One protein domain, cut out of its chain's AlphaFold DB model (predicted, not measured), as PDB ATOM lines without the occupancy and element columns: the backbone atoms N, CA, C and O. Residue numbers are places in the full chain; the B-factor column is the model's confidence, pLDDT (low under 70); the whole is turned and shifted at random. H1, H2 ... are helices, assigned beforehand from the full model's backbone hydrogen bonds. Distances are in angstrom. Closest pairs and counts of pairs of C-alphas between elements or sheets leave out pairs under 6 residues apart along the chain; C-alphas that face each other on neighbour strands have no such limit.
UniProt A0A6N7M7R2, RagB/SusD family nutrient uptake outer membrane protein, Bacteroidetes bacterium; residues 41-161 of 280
ATOM      1  N   GLU A  41      40.474   9.809 -53.053       79.50
ATOM      2  CA  GLU A  41      41.762  10.130 -53.659       79.50
ATOM      3  C   GLU A  41      42.263  11.502 -53.198       79.50
ATOM      4  O   GLU A  41      41.496  12.436 -52.939       79.50
ATOM      5  N   TYR A  42      43.582  11.605 -53.034       76.81
ATOM      6  CA  TYR A  42      44.237  12.785 -52.490       76.81
ATOM      7  C   TYR A  42      44.355  13.905 -53.529       76.81
ATOM      8  O   TYR A  42      45.102  13.787 -54.494       76.81
ATOM      9  N   LYS A  43      43.662  15.027 -53.273       73.69
ATOM     10  CA  LYS A  43      43.757  16.298 -54.025       73.69
ATOM     11  C   LYS A  43      43.530  16.159 -55.545       73.69
ATOM     12  O   LYS A  43      44.277  16.722 -56.340       73.69
ATOM     13  N   VAL A  44      42.464  15.462 -55.944       73.00
ATOM     14  CA  VAL A  44      42.057  15.337 -57.357       73.00
ATOM     15  C   VAL A  44      41.467  16.642 -57.894       73.00
ATOM     16  O   VAL A  44      40.671  17.305 -57.223       73.00
ATOM     17  N   ILE A  45      41.832  16.996 -59.128       72.19
ATOM     18  CA  ILE A  45      41.278  18.144 -59.859       72.19
ATOM     19  C   ILE A  45      39.764  17.951 -60.035       72.19
ATOM     20  O   ILE A  45      39.319  16.927 -60.542       72.19
ATOM     21  N   GLY A  46      38.967  18.938 -59.619       69.94
ATOM     22  CA  GLY A  46      37.498  18.864 -59.664       69.94
ATOM     23  C   GLY A  46      36.857  18.115 -58.487       69.94
ATOM     24  O   GLY A  46      35.633  18.010 -58.432       69.94
ATOM     25  N   GLY A  47      37.651  17.622 -57.531       67.19
ATOM     26  CA  GLY A  47      37.142  17.074 -56.276       67.19
ATOM     27  C   GLY A  47      36.537  18.147 -55.363       67.19
ATOM     28  O   GLY A  47      36.833  19.337 -55.487       67.19
ATOM     29  N   GLY A  48      35.702  17.717 -54.407       58.94
ATOM     30  CA  GLY A  48      35.246  18.586 -53.319       58.94
ATOM     31  C   GLY A  48      36.457  19.208 -52.621       58.94
ATOM     32  O   GLY A  48      37.424  18.495 -52.352       58.94
ATOM     33  N   GLY A  49      36.423  20.532 -52.419       53.81
ATOM     34  CA  GLY A  49      37.570  21.346 -51.994       53.81
ATOM     35  C   GLY A  49      38.298  20.808 -50.762       53.81
ATOM     36  O   GLY A  49      37.790  19.919 -50.087       53.81
ATOM     37  N   GLN A  50      39.493  21.351 -50.477       53.69
ATOM     38  CA  GLN A  50      40.357  20.978 -49.346       53.69
ATOM     39  C   GLN A  50      39.587  20.962 -48.015       53.69
ATOM     40  O   GLN A  50      39.624  21.902 -47.226       53.69
ATOM     41  N   ALA A  51      38.888  19.870 -47.738       51.94
ATOM     42  CA  ALA A  51      38.271  19.602 -46.463       51.94
ATOM     43  C   ALA A  51      39.377  19.047 -45.578       51.94
ATOM     44  O   ALA A  51      39.439  17.850 -45.278       51.94
ATOM     45  N   ASP A  52      40.294  19.939 -45.220       53.31
ATOM     46  CA  ASP A  52      41.283  19.731 -44.184       53.31
ATOM     47  C   ASP A  52      40.499  19.557 -42.868       53.31
ATOM     48  O   ASP A  52      40.178  20.507 -42.159       53.31
ATOM     49  N   GLY A  53      40.063  18.320 -42.600       50.38
ATOM     50  CA  GLY A  53      39.396  17.916 -41.364       50.38
ATOM     51  C   GLY A  53      37.915  17.513 -41.423       50.38
ATOM     52  O   GLY A  53      37.422  17.110 -40.372       50.38
ATOM     53  N   GLN A  54      37.204  17.563 -42.564       53.91
ATOM     54  CA  GLN A  54      35.741  17.298 -42.582       53.91
ATOM     55  C   GLN A  54      35.276  15.971 -43.218       53.91
ATOM     56  O   GLN A  54      34.154  15.555 -42.950       53.91
ATOM     57  N   ASN A  55      36.100  15.261 -43.997       67.50
ATOM     58  CA  ASN A  55      35.608  14.077 -44.730       67.50
ATOM     59  C   ASN A  55      35.823  12.765 -43.967       67.50
ATOM     60  O   ASN A  55      34.939  11.912 -43.896       67.50
ATOM     61  N   ASP A  56      37.000  12.605 -43.366       82.50
ATOM     62  CA  ASP A  56      37.325  11.428 -42.573       82.50
ATOM     63  C   ASP A  56      38.333  11.753 -41.468       82.50
ATOM     64  O   ASP A  56      39.526  11.958 -41.701       82.50
ATOM     65  N   TRP A  57      37.838  11.696 -40.236       86.62
ATOM     66  CA  TRP A  57      38.596  11.968 -39.025       86.62
ATOM     67  C   TRP A  57      39.193  10.721 -38.351       86.62
ATOM     68  O   TRP A  57      39.723  10.796 -37.244       86.62
ATOM     69  N   SER A  58      39.114   9.552 -38.986       89.62
ATOM     70  CA  SER A  58      39.536   8.278 -38.396       89.62
ATOM     71  C   SER A  58      41.010   8.269 -38.006       89.62
ATOM     72  O   SER A  58      41.322   7.891 -36.878       89.62
ATOM     73  N   ARG A  59      41.914   8.773 -38.858       90.75
ATOM     74  CA  ARG A  59      43.332   8.887 -38.479       90.75
ATOM     75  C   ARG A  59      43.527   9.812 -37.277       90.75
ATOM     76  O   ARG A  59      44.279   9.487 -36.372       90.75
ATOM     77  N   ARG A  60      42.801  10.934 -37.218       92.06
ATOM     78  CA  ARG A  60      42.899  11.915 -36.125       92.06
ATOM     79  C   ARG A  60      42.457  11.281 -34.810       92.06
ATOM     80  O   ARG A  60      43.095  11.487 -33.784       92.06
ATOM     81  N   GLY A  61      41.379  10.502 -34.862       93.12
ATOM     82  CA  GLY A  61      40.821   9.816 -33.707       93.12
ATOM     83  C   GLY A  61      41.691   8.666 -33.205       93.12
ATOM     84  O   GLY A  61      41.980   8.621 -32.013       93.12
ATOM     85  N   TRP A  62      42.095   7.754 -34.091       94.50
ATOM     86  CA  TRP A  62      42.752   6.495 -33.721       94.50
ATOM     87  C   TRP A  62      44.273   6.590 -33.586       94.50
ATOM     88  O   TRP A  62      44.851   5.833 -32.807       94.50
ATOM     89  N   VAL A  63      44.936   7.493 -34.316       95.94
ATOM     90  CA  VAL A  63      46.385   7.696 -34.176       95.94
ATOM     91  C   VAL A  63      46.650   8.520 -32.905       95.94
ATOM     92  O   VAL A  63      46.014   9.569 -32.722       95.94
ATOM     93  N   PRO A  64      47.577   8.084 -32.029       97.38
ATOM     94  CA  PRO A  64      47.963   8.832 -30.841       97.38
ATOM     95  C   PRO A  64      48.463  10.238 -31.171       97.38
ATOM     96  O   PRO A  64      48.978  10.495 -32.261       97.38
ATOM     97  N   ASN A  65      48.375  11.149 -30.206       97.38
ATOM     98  CA  ASN A  65      49.015  12.460 -30.293       97.38
ATOM     99  C   ASN A  65      50.527  12.363 -30.000       97.38
ATOM    100  O   ASN A  65      51.042  13.050 -29.117       97.38
ATOM    101  N   TYR A  66      51.231  11.468 -30.697       97.50
ATOM    102  CA  TYR A  66      52.608  11.099 -30.360       97.50
ATOM    103  C   TYR A  66      53.589  12.260 -30.544       97.50
ATOM    104  O   TYR A  66      54.524  12.383 -29.772       97.50
ATOM    105  N   ALA A  67      53.345  13.175 -31.488       96.75
ATOM    106  CA  ALA A  67      54.178  14.367 -31.676       96.75
ATOM    107  C   ALA A  67      54.065  15.395 -30.527       96.75
ATOM    108  O   ALA A  67      54.777  16.391 -30.520       96.75
ATOM    109  N   ALA A  68      53.169  15.179 -29.555       96.69
ATOM    110  CA  ALA A  68      53.127  15.941 -28.305       96.69
ATOM    111  C   ALA A  68      53.971  15.304 -27.178       96.69
ATOM    112  O   ALA A  68      53.898  15.748 -26.023       96.69
ATOM    113  N   VAL A  69      54.715  14.237 -27.487       97.38
ATOM    114  CA  VAL A  69      55.732  13.636 -26.622       97.38
ATOM    115  C   VAL A  69      57.091  14.250 -26.975       97.38
ATOM    116  O   VAL A  69      57.477  14.197 -28.143       97.38
ATOM    117  N   PRO A  70      57.828  14.832 -26.008       97.12
ATOM    118  CA  PRO A  70      59.165  15.369 -26.257       97.12
ATOM    119  C   PRO A  70      60.086  14.326 -26.902       97.12
ATOM    120  O   PRO A  70      60.133  13.188 -26.446       97.12
ATOM    121  N   GLY A  71      60.799  14.706 -27.965       97.38
ATOM    122  CA  GLY A  71      61.656  13.804 -28.742       97.38
ATOM    123  C   GLY A  71      60.932  12.981 -29.816       97.38
ATOM    124  O   GLY A  71      61.538  12.097 -30.428       97.38
ATOM    125  N   MET A  72      59.645  13.248 -30.050       98.19
ATOM    126  CA  MET A  72      58.891  12.686 -31.165       98.19
ATOM    127  C   MET A  72      58.378  13.777 -32.104       98.19
ATOM    128  O   MET A  72      57.830  14.788 -31.673       98.19
ATOM    129  N   VAL A  73      58.481  13.527 -33.406       97.62
ATOM    130  CA  VAL A  73      57.988  14.403 -34.482       97.62
ATOM    131  C   VAL A  73      57.068  13.628 -35.411       97.62
ATOM    132  O   VAL A  73      57.103  12.400 -35.441       97.62
ATOM    133  N   LEU A  74      56.230  14.327 -36.180       97.25
ATOM    134  CA  LEU A  74      55.335  13.678 -37.139       97.25
ATOM    135  C   LEU A  74      56.110  12.791 -38.119       97.25
ATOM    136  O   LEU A  74      57.157  13.181 -38.625       97.25
ATOM    137  N   ALA A  75      55.557  11.618 -38.413       96.06
ATOM    138  CA  ALA A  75      56.093  10.703 -39.407       96.06
ATOM    139  C   ALA A  75      54.963   9.984 -40.142       96.06
ATOM    140  O   ALA A  75      53.914   9.662 -39.573       96.06
ATOM    141  N   ASP A  76      55.182   9.711 -41.422       93.56
ATOM    142  CA  ASP A  76      54.258   8.948 -42.253       93.56
ATOM    143  C   ASP A  76      54.128   7.498 -41.767       93.56
ATOM    144  O   ASP A  76      53.016   6.986 -41.628       93.56
ATOM    145  N   SER A  77      55.250   6.902 -41.365       92.69
ATOM    146  CA  SER A  77      55.361   5.578 -40.741       92.69
ATOM    147  C   SER A  77      54.620   5.442 -39.403       92.69
ATOM    148  O   SER A  77      54.318   4.329 -38.970       92.69
ATOM    149  N   LEU A  78      54.275   6.560 -38.755       95.62
ATOM    150  CA  LEU A  78      53.472   6.606 -37.528       95.62
ATOM    151  C   LEU A  78      52.020   7.049 -37.785       95.62
ATOM    152  O   LEU A  78      51.290   7.366 -36.850       95.62
ATOM    153  N   GLY A  79      51.587   7.065 -39.049       93.81
ATOM    154  CA  GLY A  79      50.218   7.402 -39.437       93.81
ATOM    155  C   GLY A  79      49.941   8.904 -39.551       93.81
ATOM    156  O   GLY A  79      48.778   9.289 -39.685       93.81
ATOM    157  N   GLY A  80      50.980   9.751 -39.526       94.06
ATOM    158  CA  GLY A  80      50.869  11.209 -39.611       94.06
ATOM    159  C   GLY A  80      50.294  11.848 -38.340       94.06
ATOM    160  O   GLY A  80      50.474  11.340 -37.239       94.06
ATOM    161  N   ARG A  81      49.631  13.002 -38.466       93.38
ATOM    162  CA  ARG A  81      49.159  13.812 -37.327       93.38
ATOM    163  C   ARG A  81      47.869  13.312 -36.649       93.38
ATOM    164  O   ARG A  81      46.774  13.803 -36.942       93.38
ATOM    165  N   GLY A  82      48.012  12.420 -35.669       94.50
ATOM    166  CA  GLY A  82      46.954  12.008 -34.732       94.50
ATOM    167  C   GLY A  82      46.632  13.025 -33.626       94.50
ATOM    168  O   GLY A  82      47.347  14.011 -33.453       94.50
ATOM    169  N   ILE A  83      45.538  12.802 -32.884       94.38
ATOM    170  CA  ILE A  83      45.216  13.510 -31.623       94.38
ATOM    171  C   ILE A  83      44.700  12.592 -30.503       94.38
ATOM    172  O   ILE A  83      44.298  13.094 -29.455       94.38
ATOM    173  N   GLY A  84      44.678  11.273 -30.705       94.12
ATOM    174  CA  GLY A  84      44.448  10.313 -29.625       94.12
ATOM    175  C   GLY A  84      43.076  10.363 -28.950       94.12
ATOM    176  O   GLY A  84      42.986  10.331 -27.725       94.12
ATOM    177  N   ARG A  85      41.987  10.470 -29.721       91.25
ATOM    178  CA  ARG A  85      40.615  10.563 -29.173       91.25
ATOM    179  C   ARG A  85      39.941   9.207 -28.979       91.25
ATOM    180  O   ARG A  85      38.997   9.107 -28.200       91.25
ATOM    181  N   LEU A  86      40.401   8.189 -29.699       92.25
ATOM    182  CA  LEU A  86      39.881   6.828 -29.676       92.25
ATOM    183  C   LEU A  86      41.004   5.895 -29.224       92.25
ATOM    184  O   LEU A  86      41.898   5.549 -29.995       92.25
ATOM    185  N   VAL A  87      40.940   5.509 -27.953       91.75
ATOM    186  CA  VAL A  87      41.889   4.594 -27.315       91.75
ATOM    187  C   VAL A  87      41.202   3.236 -27.166       91.75
ATOM    188  O   VAL A  87      40.130   3.184 -26.549       91.75
ATOM    189  N   PRO A  88      41.756   2.146 -27.733       92.62
ATOM    190  CA  PRO A  88      41.230   0.809 -27.495       92.62
ATOM    191  C   PRO A  88      41.188   0.485 -26.000       92.62
ATOM    192  O   PRO A  88      42.083   0.854 -25.242       92.62
ATOM    193  N   LEU A  89      40.132  -0.200 -25.567       93.25
ATOM    194  CA  LEU A  89      40.017  -0.644 -24.180       93.25
ATOM    195  C   LEU A  89      40.990  -1.799 -23.915       93.25
ATOM    196  O   LEU A  89      41.247  -2.606 -24.806       93.25
ATOM    197  N   GLN A  90      41.478  -1.902 -22.679       93.12
ATOM    198  CA  GLN A  90      42.484  -2.901 -22.307       93.12
ATOM    199  C   GLN A  90      42.015  -4.336 -22.589       93.12
ATOM    200  O   GLN A  90      42.723  -5.080 -23.255       93.12
ATOM    201  N   TRP A  91      40.769  -4.679 -22.233       95.81
ATOM    202  CA  TRP A  91      40.204  -6.006 -22.518       95.81
ATOM    203  C   TRP A  91      40.270  -6.380 -24.005       95.81
ATOM    204  O   TRP A  91      40.428  -7.547 -24.333       95.81
ATOM    205  N   TRP A  92      40.151  -5.406 -24.919       96.31
ATOM    206  CA  TRP A  92      40.220  -5.671 -26.354       96.31
ATOM    207  C   TRP A  92      41.649  -6.023 -26.762       96.31
ATOM    208  O   TRP A  92      41.842  -6.974 -27.515       96.31
ATOM    209  N   LEU A  93      42.644  -5.306 -26.224       95.94
ATOM    210  CA  LEU A  93      44.060  -5.604 -26.449       95.94
ATOM    211  C   LEU A  93      44.439  -6.991 -25.923       95.94
ATOM    212  O   LEU A  93      45.241  -7.660 -26.572       95.94
ATOM    213  N   ASP A  94      43.844  -7.401 -24.803       96.62
ATOM    214  CA  ASP A  94      44.103  -8.681 -24.134       96.62
ATOM    215  C   ASP A  94      43.288  -9.841 -24.729       96.62
ATOM    216  O   ASP A  94      43.539 -11.001 -24.423       96.62
ATOM    217  N   SER A  95      42.310  -9.549 -25.594       96.94
ATOM    218  CA  SER A  95      41.389 -10.556 -26.146       96.94
ATOM    219  C   SER A  95      41.970 -11.404 -27.280       96.94
ATOM    220  O   SER A  95      41.255 -12.238 -27.840       96.94
ATOM    221  N   TYR A  96      43.218 -11.149 -27.671       98.06
ATOM    222  CA  TYR A  96      43.878 -11.801 -28.795       98.06
ATOM    223  C   TYR A  96      44.778 -12.941 -28.330       98.06
ATOM    224  O   TYR A  96      45.560 -12.796 -27.392       98.06
ATOM    225  N   GLU A  97      44.716 -14.056 -29.048       97.81
ATOM    226  CA  GLU A  97      45.674 -15.148 -28.891       97.81
ATOM    227  C   GLU A  97      47.053 -14.739 -29.439       97.81
ATOM    228  O   GLU A  97      47.119 -13.954 -30.389       97.81
ATOM    229  N   PRO A  98      48.163 -15.290 -28.912       97.12
ATOM    230  CA  PRO A  98      49.510 -14.957 -29.383       97.12
ATOM    231  C   PRO A  98      49.725 -15.149 -30.892       97.12
ATOM    232  O   PRO A  98      50.476 -14.397 -31.509       97.12
ATOM    233  N   GLN A  99      49.070 -16.149 -31.487       97.56
ATOM    234  CA  GLN A  99      49.169 -16.475 -32.911       97.56
ATOM    235  C   GLN A  99      48.199 -15.687 -33.808       97.56
ATOM    236  O   GLN A  99      48.323 -15.765 -35.033       97.56
ATOM    237  N   ASP A 100      47.251 -14.944 -33.224       98.38
ATOM    238  CA  ASP A 100      46.265 -14.171 -33.977       98.38
ATOM    239  C   ASP A 100      46.939 -12.964 -34.640       98.38
ATOM    240  O   ASP A 100      47.323 -11.982 -33.993       98.38
ATOM    241  N   ILE A 101      47.057 -13.009 -35.967       98.00
ATOM    242  CA  ILE A 101      47.786 -11.990 -36.728       98.00
ATOM    243  C   ILE A 101      47.127 -10.611 -36.636       98.00
ATOM    244  O   ILE A 101      47.800  -9.608 -36.857       98.00
ATOM    245  N   ARG A 102      45.852 -10.503 -36.238       97.94
ATOM    246  CA  ARG A 102      45.193  -9.201 -36.023       97.94
ATOM    247  C   ARG A 102      45.848  -8.390 -34.907       97.94
ATOM    248  O   ARG A 102      45.716  -7.168 -34.903       97.94
ATOM    249  N   ALA A 103      46.562  -9.050 -33.993       97.62
ATOM    250  CA  ALA A 103      47.349  -8.420 -32.939       97.62
ATOM    251  C   ALA A 103      48.856  -8.381 -33.220       97.62
ATOM    252  O   ALA A 103      49.626  -7.959 -32.350       97.62
ATOM    253  N   SER A 104      49.284  -8.774 -34.427       97.31
ATOM    254  CA  SER A 104      50.680  -8.688 -34.848       97.31
ATOM    255  C   SER A 104      51.196  -7.244 -34.786       97.31
ATOM    256  O   SER A 104      50.433  -6.271 -34.805       97.31
ATOM    257  N   LYS A 105      52.525  -7.091 -34.811       96.31
ATOM    258  CA  LYS A 105      53.188  -5.777 -34.871       96.31
ATOM    259  C   LYS A 105      52.805  -4.936 -36.100       96.31
ATOM    260  O   LYS A 105      53.048  -3.731 -36.094       96.31
ATOM    261  N   TYR A 106      52.240  -5.553 -37.142       96.75
ATOM    262  CA  TYR A 106      51.785  -4.865 -38.352       96.75
ATOM    263  C   TYR A 106      50.378  -4.278 -38.196       96.75
ATOM    264  O   TYR A 106      50.047  -3.308 -38.872       96.75
ATOM    265  N   ASN A 107      49.574  -4.826 -37.279       97.50
ATOM    266  CA  ASN A 107      48.159  -4.490 -37.105       97.50
ATOM    267  C   ASN A 107      47.868  -3.706 -35.821       97.50
ATOM    268  O   ASN A 107      46.946  -2.883 -35.790       97.50
ATOM    269  N   ILE A 108      48.680  -3.912 -34.779       97.56
ATOM    270  CA  ILE A 108      48.653  -3.130 -33.544       97.56
ATOM    271  C   ILE A 108      50.050  -2.568 -33.272       97.56
ATOM    272  O   ILE A 108      50.998  -3.294 -32.971       97.56
ATOM    273  N   LYS A 109      50.175  -1.240 -33.325       96.94
ATOM    274  CA  LYS A 109      51.393  -0.527 -32.945       96.94
ATOM    275  C   LYS A 109      51.464  -0.458 -31.425       96.94
ATOM    276  O   LYS A 109      50.676   0.252 -30.811       96.94
ATOM    277  N   ARG A 110      52.401  -1.200 -30.829       96.19
ATOM    278  CA  ARG A 110      52.620  -1.255 -29.367       96.19
ATOM    279  C   ARG A 110      53.876  -0.525 -28.916       96.19
ATOM    280  O   ARG A 110      53.925  -0.017 -27.805       96.19
ATOM    281  N   GLU A 111      54.879  -0.485 -29.781       96.38
ATOM    282  CA  GLU A 111      56.208   0.020 -29.459       96.38
ATOM    283  C   GLU A 111      56.524   1.266 -30.281       96.38
ATOM    284  O   GLU A 111      56.220   1.327 -31.479       96.38
ATOM    285  N   TYR A 112      57.159   2.240 -29.639       97.62
ATOM    286  CA  TYR A 112      57.528   3.526 -30.217       97.62
ATOM    287  C   TYR A 112      59.002   3.801 -29.944       97.62
ATOM    288  O   TYR A 112      59.560   3.317 -28.961       97.62
ATOM    289  N   TRP A 113      59.614   4.581 -30.823       98.19
ATOM    290  CA  TRP A 113      60.993   5.035 -30.710       98.19
ATOM    291  C   TRP A 113      61.004   6.539 -30.922       98.19
ATOM    292  O   TRP A 113      60.237   7.040 -31.751       98.19
ATOM    293  N   TYR A 114      61.846   7.246 -30.174       98.50
ATOM    294  CA  TYR A 114      62.051   8.672 -30.391       98.50
ATOM    295  C   TYR A 114      62.596   8.879 -31.802       98.50
ATOM    296  O   TYR A 114      63.619   8.304 -32.176       98.50
ATOM    297  N   ASN A 115      61.871   9.657 -32.598       97.88
ATOM    298  CA  ASN A 115      62.135   9.835 -34.021       97.88
ATOM    299  C   ASN A 115      62.522  11.273 -34.383       97.88
ATOM    300  O   ASN A 115      62.673  11.562 -35.565       97.88
ATOM    301  N   ASP A 116      62.673  12.154 -33.393       98.19
ATOM    302  CA  ASP A 116      63.251  13.481 -33.578       98.19
ATOM    303  C   ASP A 116      64.788  13.394 -33.571       98.19
ATOM    304  O   ASP A 116      65.353  13.096 -32.516       98.19
ATOM    305  N   PRO A 117      65.480  13.664 -34.695       97.75
ATOM    306  CA  PRO A 117      66.941  13.607 -34.763       97.75
ATOM    307  C   PRO A 117      67.656  14.611 -33.851       97.75
ATOM    308  O   PRO A 117      68.858  14.488 -33.645       97.75
ATOM    309  N   THR A 118      66.942  15.618 -33.338       97.81
ATOM    310  CA  THR A 118      67.489  16.634 -32.425       97.81
ATOM    311  C   THR A 118      67.386  16.241 -30.949       97.81
ATOM    312  O   THR A 118      67.933  16.928 -30.092       97.81
ATOM    313  N   SER A 119      66.693  15.141 -30.643       97.62
ATOM    314  CA  SER A 119      66.531  14.622 -29.286       97.62
ATOM    315  C   SER A 119      67.749  13.816 -28.842       97.62
ATOM    316  O   SER A 119      68.187  12.919 -29.561       97.62
ATOM    317  N   ASP A 120      68.200  14.012 -27.602       97.38
ATOM    318  CA  ASP A 120      69.231  13.168 -26.973       97.38
ATOM    319  C   ASP A 120      68.821  11.685 -26.900       97.38
ATOM    320  O   ASP A 120      69.660  10.787 -26.845       97.38
ATOM    321  N   ASN A 121      67.511  11.414 -26.937       97.50
ATOM    322  CA  ASN A 121      66.962  10.063 -26.903       97.50
ATOM    323  C   ASN A 121      66.690   9.484 -28.300       97.50
ATOM    324  O   ASN A 121      66.059   8.431 -28.391       97.50
ATOM    325  N   PHE A 122      67.104  10.147 -29.388       98.25
ATOM    326  CA  PHE A 122      66.840   9.688 -30.754       98.25
ATOM    327  C   PHE A 122      67.225   8.213 -30.951       98.25
ATOM    328  O   PHE A 122      68.311   7.771 -30.581       98.25
ATOM    329  N   GLY A 123      66.304   7.431 -31.519       97.94
ATOM    330  CA  GLY A 123      66.484   5.996 -31.743       97.94
ATOM    331  C   GLY A 123      66.309   5.114 -30.500       97.94
ATOM    332  O   GLY A 123      66.280   3.892 -30.637       97.94
ATOM    333  N   GLN A 124      66.133   5.682 -29.304       98.38
ATOM    334  CA  GLN A 124      65.817   4.913 -28.100       98.38
ATOM    335  C   GLN A 124      64.324   4.560 -28.048       98.38
ATOM    336  O   GLN A 124      63.466   5.285 -28.562       98.38
ATOM    337  N   LYS A 125      64.008   3.418 -27.425       98.12
ATOM    338  CA  LYS A 125      62.627   2.962 -27.232       98.12
ATOM    339  C   LYS A 125      61.919   3.865 -26.219       98.12
ATOM    340  O   LYS A 125      62.451   4.137 -25.150       98.12
ATOM    341  N   VAL A 126      60.703   4.283 -26.552       97.56
ATOM    342  CA  VAL A 126      59.850   5.096 -25.682       97.56
ATOM    343  C   VAL A 126      59.113   4.192 -24.696       97.56
ATOM    344  O   VAL A 126      58.455   3.229 -25.102       97.56
ATOM    345  N   GLU A 127      59.171   4.525 -23.410       96.31
ATOM    346  CA  GLU A 127      58.328   3.915 -22.382       96.31
ATOM    347  C   GLU A 127      56.954   4.602 -22.355       96.31
ATOM    348  O   GLU A 127      56.852   5.816 -22.180       96.31
ATOM    349  N   ILE A 128      55.871   3.842 -22.549       95.75
ATOM    350  CA  ILE A 128      54.513   4.397 -22.497       95.75
ATOM    351  C   ILE A 128      54.091   4.538 -21.033       95.75
ATOM    352  O   ILE A 128      53.805   3.546 -20.369       95.75
ATOM    353  N   THR A 129      53.993   5.775 -20.548       96.00
ATOM    354  CA  THR A 129      53.520   6.062 -19.189       96.00
ATOM    355  C   THR A 129      51.991   6.032 -19.092       96.00
ATOM    356  O   THR A 129      51.272   6.284 -20.066       96.00
ATOM    357  N   GLN A 130      51.467   5.807 -17.881       93.25
ATOM    358  CA  GLN A 130      50.025   5.894 -17.618       93.25
ATOM    359  C   GLN A 130      49.468   7.298 -17.905       93.25
ATOM    360  O   GLN A 130      48.329   7.440 -18.356       93.25
ATOM    361  N   GLU A 131      50.273   8.340 -17.681       95.00
ATOM    362  CA  GLU A 131      49.920   9.719 -18.018       95.00
ATOM    363  C   GLU A 131      49.685   9.873 -19.527       95.00
ATOM    364  O   GLU A 131      48.642  10.374 -19.949       95.00
ATOM    365  N   TRP A 132      50.610   9.392 -20.362       95.44
ATOM    366  CA  TRP A 132      50.487   9.501 -21.816       95.44
ATOM    367  C   TRP A 132      49.352   8.661 -22.382       95.44
ATOM    368  O   TRP A 132      48.693   9.111 -23.322       95.44
ATOM    369  N   LEU A 133      49.075   7.504 -21.780       92.69
ATOM    370  CA  LEU A 133      47.895   6.706 -22.100       92.69
ATOM    371  C   LEU A 133      46.614   7.499 -21.802       92.69
ATOM    372  O   LEU A 133      45.738   7.617 -22.662       92.69
ATOM    373  N   ASN A 134      46.519   8.107 -20.617       90.56
ATOM    374  CA  ASN A 134      45.347   8.883 -20.201       90.56
ATOM    375  C   ASN A 134      45.122  10.132 -21.064       90.56
ATOM    376  O   ASN A 134      43.974  10.462 -21.369       90.56
ATOM    377  N   LEU A 135      46.205  10.790 -21.485       93.25
ATOM    378  CA  LEU A 135      46.181  11.970 -22.351       93.25
ATOM    379  C   LEU A 135      46.050  11.638 -23.848       93.25
ATOM    380  O   LEU A 135      45.990  12.554 -24.667       93.25
ATOM    381  N   GLY A 136      46.041  10.355 -24.229       94.31
ATOM    382  CA  GLY A 136      46.004   9.936 -25.634       94.31
ATOM    383  C   GLY A 136      47.272  10.301 -26.422       94.31
ATOM    384  O   GLY A 136      47.242  10.365 -27.651       94.31
ATOM    385  N   LYS A 137      48.392  10.563 -25.740       96.69
ATOM    386  CA  LYS A 137      49.675  10.887 -26.380       96.69
ATOM    387  C   LYS A 137      50.342   9.647 -26.961       96.69
ATOM    388  O   LYS A 137      50.747   9.667 -28.117       96.69
ATOM    389  N   LEU A 138      50.397   8.564 -26.188       96.81
ATOM    390  CA  LEU A 138      50.930   7.271 -26.610       96.81
ATOM    391  C   LEU A 138      50.138   6.142 -25.964       96.81
ATOM    392  O   LEU A 138      49.842   6.188 -24.775       96.81
ATOM    393  N   TYR A 139      49.781   5.144 -26.766       96.31
ATOM    394  CA  TYR A 139      49.057   3.948 -26.346       96.31
ATOM    395  C   TYR A 139      49.101   2.911 -27.477       96.31
ATOM    396  O   TYR A 139      49.226   3.303 -28.642       96.31
ATOM    397  N   PRO A 140      48.949   1.608 -27.182       96.31
ATOM    398  CA  PRO A 140      48.769   0.603 -28.217       96.31
ATOM    399  C   PRO A 140      47.564   0.911 -29.112       96.31
ATOM    400  O   PRO A 140      46.432   0.967 -28.634       96.31
ATOM    401  N   THR A 141      47.789   1.098 -30.411       96.12
ATOM    402  CA  THR A 141      46.726   1.475 -31.356       96.12
ATOM    403  C   THR A 141      46.691   0.578 -32.584       96.12
ATOM    404  O   THR A 141      47.693  -0.027 -32.959       96.12
ATOM    405  N   THR A 142      45.540   0.519 -33.251       96.12
ATOM    406  CA  THR A 142      45.411  -0.180 -34.529       96.12
ATOM    407  C   THR A 142      46.033   0.620 -35.677       96.12
ATOM    408  O   THR A 142      45.844   1.832 -35.789       96.12
ATOM    409  N   THR A 143      46.735  -0.065 -36.578       95.69
ATOM    410  CA  THR A 143      47.325   0.538 -37.785       95.69
ATOM    411  C   THR A 143      46.315   0.692 -38.927       95.69
ATOM    412  O   THR A 143      46.605   1.377 -39.910       95.69
ATOM    413  N   LYS A 144      45.086   0.161 -38.786       94.38
ATOM    414  CA  LYS A 144      44.005   0.281 -39.786       94.38
ATOM    415  C   LYS A 144      43.796   1.712 -40.279       94.38
ATOM    416  O   LYS A 144      43.511   1.938 -41.453       94.38
ATOM    417  N   PHE A 145      43.975   2.692 -39.397       93.38
ATOM    418  CA  PHE A 145      43.743   4.111 -39.681       93.38
ATOM    419  C   PHE A 145      45.027   4.916 -39.892       93.38
ATOM    420  O   PHE A 145      44.970   6.142 -39.951       93.38
ATOM    421  N   TYR A 146      46.182   4.256 -40.019       93.75
ATOM    422  CA  TYR A 146      47.434   4.941 -40.329       93.75
ATOM    423  C   TYR A 146      47.361   5.494 -41.747       93.75
ATOM    424  O   TYR A 146      47.156   4.749 -42.708       93.75
ATOM    425  N   PHE A 147      47.493   6.814 -41.851       90.94
ATOM    426  CA  PHE A 147      47.520   7.541 -43.111       90.94
ATOM    427  C   PHE A 147      48.354   8.811 -42.943       90.94
ATOM    428  O   PHE A 147      47.848   9.880 -42.586       90.94
ATOM    429  N   GLY A 148      49.659   8.673 -43.153       87.62
ATOM    430  CA  GLY A 148      50.575   9.797 -43.268       87.62
ATOM    431  C   GLY A 148      51.110   9.891 -44.691       87.62
ATOM    432  O   GLY A 148      51.334   8.875 -45.343       87.62
ATOM    433  N   LYS A 149      51.282  11.118 -45.181       84.38
ATOM    434  CA  LYS A 149      51.864  11.398 -46.492       84.38
ATOM    435  C   LYS A 149      53.135  12.201 -46.267       84.38
ATOM    436  O   LYS A 149      53.064  13.264 -45.662       84.38
ATOM    437  N   ALA A 150      54.276  11.726 -46.762       87.06
ATOM    438  CA  ALA A 150      55.549  12.440 -46.618       87.06
ATOM    439  C   ALA A 150      55.485  13.876 -47.176       87.06
ATOM    440  O   ALA A 150      56.080  14.787 -46.610       87.06
ATOM    441  N   VAL A 151      54.694  14.089 -48.236       86.81
ATOM    442  CA  VAL A 151      54.468  15.412 -48.845       86.81
ATOM    443  C   VAL A 151      53.697  16.386 -47.949       86.81
ATOM    444  O   VAL A 151      53.779  17.590 -48.160       86.81
ATOM    445  N   ASP A 152      52.923  15.883 -46.983       88.25
ATOM    446  CA  ASP A 152      52.163  16.691 -46.030       88.25
ATOM    447  C   ASP A 152      51.793  15.855 -44.794       88.25
ATOM    448  O   ASP A 152      50.733  15.225 -44.707       88.25
ATOM    449  N   LEU A 153      52.682  15.855 -43.802       89.62
ATOM    450  CA  LEU A 153      52.460  15.141 -42.544       89.62
ATOM    451  C   LEU A 153      51.345  15.771 -41.687       89.62
ATOM    452  O   LEU A 153      50.781  15.104 -40.808       89.62
ATOM    453  N   ASN A 154      50.998  17.033 -41.959       88.75
ATOM    454  CA  ASN A 154      49.964  17.780 -41.251       88.75
ATOM    455  C   ASN A 154      48.554  17.521 -41.798       88.75
ATOM    456  O   ASN A 154      47.599  17.683 -41.033       88.75
ATOM    457  N   PHE A 155      48.435  17.054 -43.044       84.88
ATOM    458  CA  PHE A 155      47.183  16.816 -43.770       84.88
ATOM    459  C   PHE A 155      46.099  16.151 -42.926       84.88
ATOM    460  O   PHE A 155      46.252  14.999 -42.561       84.88
ATOM    461  N   LEU A 156      44.986  16.800 -42.598       83.88
ATOM    462  CA  LEU A 156      44.149  16.350 -41.475       83.88
ATOM    463  C   LEU A 156      43.317  15.086 -41.733       83.88
ATOM    464  O   LEU A 156      43.082  14.324 -40.790       83.88
ATOM    465  N   SER A 157      42.903  14.844 -42.971       83.19
ATOM    466  CA  SER A 157      41.953  13.781 -43.326       83.19
ATOM    467  C   SER A 157      42.639  12.434 -43.595       83.19
ATOM    468  O   SER A 157      43.827  12.372 -43.897       83.19
ATOM    469  N   ASN A 158      41.892  11.334 -43.500       86.56
ATOM    470  CA  ASN A 158      42.305  10.031 -44.031       86.56
ATOM    471  C   ASN A 158      41.593   9.785 -45.369       86.56
ATOM    472  O   ASN A 158      40.378   9.899 -45.447       86.56
ATOM    473  N   LEU A 159      42.355   9.516 -46.428       85.81
ATOM    474  CA  LEU A 159      41.812   9.302 -47.774       85.81
ATOM    475  C   LEU A 159      42.124   7.908 -48.312       85.81
ATOM    476  O   LEU A 159      42.096   7.705 -49.519       85.81
ATOM    477  N   LYS A 160      42.423   6.943 -47.435       88.06
ATOM    478  CA  LYS A 160      42.386   5.541 -47.852       88.06
ATOM    479  C   LYS A 160      40.947   5.166 -48.164       88.06
ATOM    480  O   LYS A 160      40.050   5.521 -47.398       88.06
ATOM    481  N   ASP A 161      40.760   4.386 -49.219       88.88
ATOM    482  CA  ASP A 161      39.487   3.740 -49.508       88.88
ATOM    483  C   ASP A 161      38.950   3.009 -48.270       88.88
ATOM    484  O   ASP A 161      39.695   2.501 -47.421       88.88
TER     485      ASP A 161
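Overview. This is residues 41 to 161 of the 280 residues of the protein "RagB/SusD family nutrient uptake outer membrane protein" of Bacteroidetes bacterium (UniProt A0A6N7M7R2). This is a loop-built body with little regular structure: long winding stretches make its core, and three very short helices, H1, H2 and H3, sit separately among them. At one end residues 44 to 49 stick out as a free loop, and residues 112 to 126 fold back on themselves. The printed part has 121 residues, only 15 in named elements; the class is all helix, with no named strand. It is compact, with a radius of gyration of the C-alphas of 15.1 A and spans of 45 by 37 by 24 A.

Along the chain. H1, residues 58 to 62, begins with C-alpha 58 at (39.536, 8.278, -38.396) and is 5.9 A long. H2, residues 90 to 94, is 6.3 A long. H3, residues 130 to 134, is 6.1 A long and ends with C-alpha 134 at (45.347, 8.883, -20.201).

Arrangement. H1, H2 and H3 are apart from one another. Residues 108 to 109 pair antiparallel with 141 to 142, and 112 to 113 with 125 to 126. In H1, H2 and H3 every O i to N i+4 pair is within hydrogen-bond range.

Size, cuts and confidence. The C-alphas farthest apart, of Gly 46 and Pro 98, are 47.0 A apart. The printed part has no cut. Both links, H1 to H2 and H2 to H3, are long. Residues 46 to 55 have pLDDT under 70.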